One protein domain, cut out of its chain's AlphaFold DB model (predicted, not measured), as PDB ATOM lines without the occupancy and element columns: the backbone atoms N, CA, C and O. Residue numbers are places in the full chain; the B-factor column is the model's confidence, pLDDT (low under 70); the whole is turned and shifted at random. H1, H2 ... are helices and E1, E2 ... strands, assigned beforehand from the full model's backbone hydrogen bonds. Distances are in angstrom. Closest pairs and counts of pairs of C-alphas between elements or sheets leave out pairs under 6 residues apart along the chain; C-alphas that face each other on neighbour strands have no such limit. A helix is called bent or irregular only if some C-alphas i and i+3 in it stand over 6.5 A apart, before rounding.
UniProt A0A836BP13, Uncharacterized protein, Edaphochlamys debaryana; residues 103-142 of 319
ATOM      1  N   ILE A 103     218.835 233.296 122.629       83.38
ATOM      2  CA  ILE A 103     218.215 234.590 122.319       83.38
ATOM      3  C   ILE A 103     217.840 235.248 123.643       83.38
ATOM      4  O   ILE A 103     217.158 234.641 124.464       83.38
ATOM      5  N   GLU A 104     218.342 236.461 123.893       87.69
ATOM      6  CA  GLU A 104     218.073 237.212 125.134       87.69
ATOM      7  C   GLU A 104     218.304 236.383 126.419       87.69
ATOM      8  O   GLU A 104     217.552 236.460 127.392       87.69
ATOM      9  N   GLY A 105     219.336 235.534 126.420       87.69
ATOM     10  CA  GLY A 105     219.681 234.672 127.556       87.69
ATOM     11  C   GLY A 105     218.868 233.375 127.678       87.69
ATOM     12  O   GLY A 105     219.139 232.593 128.589       87.69
ATOM     13  N   HIS A 106     217.939 233.096 126.761       79.38
ATOM     14  CA  HIS A 106     217.110 231.889 126.747       79.38
ATOM     15  C   HIS A 106     217.509 230.962 125.595       79.38
ATOM     16  O   HIS A 106     217.784 231.421 124.492       79.38
ATOM     17  N   TRP A 107     217.553 229.653 125.850       80.50
ATOM     18  CA  TRP A 107     217.823 228.652 124.818       80.50
ATOM     19  C   TRP A 107     216.527 228.280 124.106       80.50
ATOM     20  O   TRP A 107     215.584 227.804 124.738       80.50
ATOM     21  N   HIS A 108     216.502 228.473 122.794       82.31
ATOM     22  CA  HIS A 108     215.398 228.094 121.928       82.31
ATOM     23  C   HIS A 108     215.852 226.998 120.964       82.31
ATOM     24  O   HIS A 108     216.979 227.066 120.464       82.31
ATOM     25  N   PRO A 109     215.005 225.997 120.668       81.19
ATOM     26  CA  PRO A 109     215.258 225.130 119.530       81.19
ATOM     27  C   PRO A 109     215.225 226.016 118.284       81.19
ATOM     28  O   PRO A 109     214.254 226.739 118.075       81.19
ATOM     29  N   ALA A 110     216.289 226.008 117.489       79.00
ATOM     30  CA  ALA A 110     216.400 226.766 116.253       79.00
ATOM     31  C   ALA A 110     215.482 226.126 115.206       79.00
ATOM     32  O   ALA A 110     215.903 225.382 114.321       79.00
ATOM     33  N   SER A 111     214.184 226.362 115.359       83.31
ATOM     34  CA  SER A 111     213.225 226.105 114.306       83.31
ATOM     35  C   SER A 111     213.459 227.107 113.179       83.31
ATOM     36  O   SER A 111     213.952 228.219 113.395       83.31
ATOM     37  N   ALA A 112     213.074 226.716 111.964       78.81
ATOM     38  CA  ALA A 112     213.135 227.596 110.803       78.81
ATOM     39  C   ALA A 112     212.456 228.951 111.085       78.81
ATOM     40  O   ALA A 112     212.984 229.992 110.715       78.81
ATOM     41  N   GLU A 113     211.342 228.949 111.822       81.81
ATOM     42  CA  GLU A 113     210.584 230.156 112.178       81.81
ATOM     43  C   GLU A 113     211.406 231.184 112.965       81.81
ATOM     44  O   GLU A 113     211.311 232.377 112.690       81.81
ATOM     45  N   ILE A 114     212.239 230.742 113.912       83.38
ATOM     46  CA  ILE A 114     213.069 231.649 114.718       83.38
ATOM     47  C   ILE A 114     214.185 232.254 113.867       83.38
ATOM     48  O   ILE A 114     214.447 233.451 113.960       83.38
ATOM     49  N   LEU A 115     214.802 231.445 113.007       85.19
ATOM     50  CA  LEU A 115     215.845 231.907 112.090       85.19
ATOM     51  C   LEU A 115     215.296 232.877 111.033       85.19
ATOM     52  O   LEU A 115     215.994 233.803 110.634       85.19
ATOM     53  N   PHE A 116     214.036 232.712 110.619       83.69
ATOM     54  CA  PHE A 116     213.351 233.670 109.748       83.69
ATOM     55  C   PHE A 116     212.940 234.956 110.468       83.69
ATOM     56  O   PHE A 116     212.989 236.027 109.865       83.69
ATOM     57  N   ALA A 117     212.524 234.864 111.732       82.88
ATOM     58  CA  ALA A 117     212.163 236.032 112.531       82.88
ATOM     59  C   ALA A 117     213.383 236.898 112.888       82.88
ATOM     60  O   ALA A 117     213.235 238.108 113.059       82.88
ATOM     61  N   HIS A 118     214.565 236.284 112.971       84.75
ATOM     62  CA  HIS A 118     215.820 236.913 113.378       84.75
ATOM     63  C   HIS A 118     216.955 236.574 112.400       84.75
ATOM     64  O   HIS A 118     217.805 235.732 112.708       84.75
ATOM     65  N   PRO A 119     216.998 237.210 111.213       84.69
ATOM     66  CA  PRO A 119     218.034 236.952 110.214       84.69
ATOM     67  C   PRO A 119     219.447 237.252 110.732       84.69
ATOM     68  O   PRO A 119     220.393 236.596 110.311       84.69
ATOM     69  N   GLU A 120     219.603 238.157 111.703       87.12
ATOM     70  CA  GLU A 120     220.877 238.409 112.385       87.12
ATOM     71  C   GLU A 120     221.464 237.165 113.074       87.12
ATOM     72  O   GLU A 120     222.680 237.064 113.226       87.12
ATOM     73  N   LEU A 121     220.638 236.183 113.458       87.31
ATOM     74  CA  LEU A 121     221.134 234.930 114.028       87.31
ATOM     75  C   LEU A 121     221.818 234.061 112.971       87.31
ATOM     76  O   LEU A 121     222.775 233.362 113.306       87.31
ATOM     77  N   LEU A 122     221.383 234.135 111.708       89.50
ATOM     78  CA  LEU A 122     222.014 233.405 110.604       89.50
ATOM     79  C   LEU A 122     223.452 233.878 110.368       89.50
ATOM     80  O   LEU A 122     224.322 233.047 110.122       89.50
ATOM     81  N   ASP A 123     223.718 235.175 110.545       85.00
ATOM     82  CA  ASP A 123     225.066 235.750 110.427       85.00
ATOM     83  C   ASP A 123     225.999 235.314 111.566       85.00
ATOM     84  O   ASP A 123     227.220 235.273 111.403       85.00
ATOM     85  N   THR A 124     225.439 234.979 112.730       87.81
ATOM     86  CA  THR A 124     226.214 234.517 113.894       87.81
ATOM     87  C   THR A 124     226.447 233.010 113.916       87.81
ATOM     88  O   THR A 124     227.242 232.527 114.726       87.81
ATOM     89  N   LEU A 125     225.772 232.251 113.047       89.81
ATOM     90  CA  LEU A 125     225.966 230.812 112.974       89.81
ATOM     91  C   LEU A 125     227.329 230.496 112.342       89.81
ATOM     92  O   LEU A 125     227.617 230.988 111.249       89.81
ATOM     93  N   PRO A 126     228.158 229.648 112.978       85.31
ATOM     94  CA  PRO A 126     229.408 229.207 112.382       85.31
ATOM     95  C   PRO A 126     229.148 228.443 111.067       85.31
ATOM     96  O   PRO A 126     228.134 227.740 110.964       85.31
ATOM     97  N   PRO A 127     230.044 228.547 110.065       82.31
ATOM     98  CA  PRO A 127     229.842 227.966 108.734       82.31
ATOM     99  C   PRO A 127     229.578 226.456 108.747       82.31
ATOM    100  O   PRO A 127     228.841 225.942 107.907       82.31
ATOM    101  N   GLU A 128     230.142 225.737 109.717       87.06
ATOM    102  CA  GLU A 128     229.949 224.297 109.893       87.06
ATOM    103  C   GLU A 128     228.487 223.943 110.194       87.06
ATOM    104  O   GLU A 128     228.020 222.870 109.817       87.06
ATOM    105  N   LEU A 129     227.739 224.847 110.834       87.06
ATOM    106  CA  LEU A 129     226.328 224.641 111.163       87.06
ATOM    107  C   LEU A 129     225.384 225.030 110.028       87.06
ATOM    108  O   LEU A 129     224.220 224.635 110.058       87.06
ATOM    109  N   TRP A 130     225.863 225.728 108.996       90.19
ATOM    110  CA  TRP A 130     225.026 226.073 107.847       90.19
ATOM    111  C   TRP A 130     224.566 224.820 107.096       90.19
ATOM    112  O   TRP A 130     223.429 224.765 106.641       90.19
ATOM    113  N   GLY A 131     225.393 223.770 107.058       86.25
ATOM    114  CA  GLY A 131     225.024 222.472 106.480       86.25
ATOM    115  C   GLY A 131     223.941 221.712 107.257       86.25
ATOM    116  O   GLY A 131     223.384 220.750 106.734       86.25
ATOM    117  N   HIS A 132     223.631 222.142 108.482       87.81
ATOM    118  CA  HIS A 132     222.588 221.564 109.330       87.81
ATOM    119  C   HIS A 132     221.308 222.405 109.368       87.81
ATOM    120  O   HIS A 132     220.348 222.020 110.036       87.81
ATOM    121  N   LEU A 133     221.274 223.545 108.671       88.81
ATOM    122  CA  LEU A 133     220.070 224.359 108.598       88.81
ATOM    123  C   LEU A 133     218.997 223.652 107.756       88.81
ATOM    124  O   LEU A 133     219.327 222.966 106.784       88.81
ATOM    125  N   PRO A 134     217.708 223.837 108.091       83.62
ATOM    126  CA  PRO A 134     216.619 223.337 107.266       83.62
ATOM    127  C   PRO A 134     216.757 223.848 105.821       83.62
ATOM    128  O   PRO A 134     217.122 225.015 105.621       83.62
ATOM    129  N   PRO A 135     216.457 223.018 104.806       80.62
ATOM    130  CA  PRO A 135     216.580 223.405 103.402       80.62
ATOM    131  C   PRO A 135     215.742 224.643 103.052       80.62
ATOM    132  O   PRO A 135     216.136 225.426 102.189       80.62
ATOM    133  N   GLU A 136     214.636 224.876 103.762       86.38
ATOM    134  CA  GLU A 136     213.813 226.078 103.634       86.38
ATOM    135  C   GLU A 136     214.618 227.333 103.983       86.38
ATOM    136  O   GLU A 136     214.611 228.297 103.228       86.38
ATOM    137  N   VAL A 137     215.372 227.319 105.084       88.19
ATOM    138  CA  VAL A 137     216.209 228.451 105.513       88.19
ATOM    139  C   VAL A 137     217.362 228.673 104.531       88.19
ATOM    140  O   VAL A 137     217.629 229.806 104.123       88.19
ATOM    141  N   LEU A 138     218.002 227.588 104.083       89.81
ATOM    142  CA  LEU A 138     219.079 227.636 103.088       89.81
ATOM    143  C   LEU A 138     218.627 228.240 101.749       89.81
ATOM    144  O   LEU A 138     219.405 228.939 101.102       89.81
ATOM    145  N   ALA A 139     217.371 228.040 101.343       84.50
ATOM    146  CA  ALA A 139     216.825 228.629 100.119       84.50
ATOM    147  C   ALA A 139     216.683 230.165 100.185       84.50
ATOM    148  O   ALA A 139     216.669 230.836  99.150       84.50
ATOM    149  N   HIS A 140     216.607 230.739 101.390       82.25
ATOM    150  CA  HIS A 140     216.472 232.184 101.604       82.25
ATOM    151  C   HIS A 140     217.799 232.897 101.897       82.25
ATOM    152  O   HIS A 140     217.887 234.112 101.719       82.25
ATOM    153  N   LEU A 141     218.852 232.156 102.244       81.38
ATOM    154  CA  LEU A 141     220.209 232.673 102.461       81.38
ATOM    155  C   LEU A 141     220.741 233.550 101.302       81.38
ATOM    156  O   LEU A 141     221.248 234.638 101.573       81.38
ATOM    157  N   PRO A 142     220.568 233.189 100.012       69.75
ATOM    158  CA  PRO A 142     221.015 234.025  98.893       69.75
ATOM    159  C   PRO A 142     220.318 235.389  98.812       69.75
ATOM    160  O   PRO A 142     220.886 236.344  98.288       69.75
TER     161      PRO A 142
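AT A GLANCE: This is residues 103 to 142 of the 319 residues of an uncharacterized protein of Edaphochlamys debaryana (UniProt A0A836BP13). Four short helices make one turn, H4 coming back to H1, and residues 104 to 109, with strand E1, stick out. The 40 printed residues hold E1, H1, H2, H3, H4 in order, mostly helix. The whole is compact, radius of gyration of the C-alphas 9.8 A, spanning 28 by 19 by 16 A.

IN THESE COORDINATES: E1, residues 106 to 109, begins at C-alpha (217.110, 231.889, 126.747), 10.1 A long. H1 is residues 112 to 117, 8.7 A; H2 119 to 124, 9.3 A; H3 127 to 130, 5.3 A. H4, 135 to 142, 12.4 A, ends at C-alpha (221.015, 234.025, 98.893); it is only just irregular, C-alphas 139 and 142 being 6.9 A apart.

HOW THE PARTS SIT: E1 pairs with no named strand. H1 touches H4, closest C-alphas Ala 112 and Val 137, 6.2 A, the same way at 37 degrees, only just steep. O i to N i+4 pairs are within hydrogen-bond range throughout H1, 1 of 2 in H2, 2 of 4 in H4; H3 is too short.

THE WHOLE: The printed part has no cut; the four links are tight. Residue 142 is under pLDDT 70.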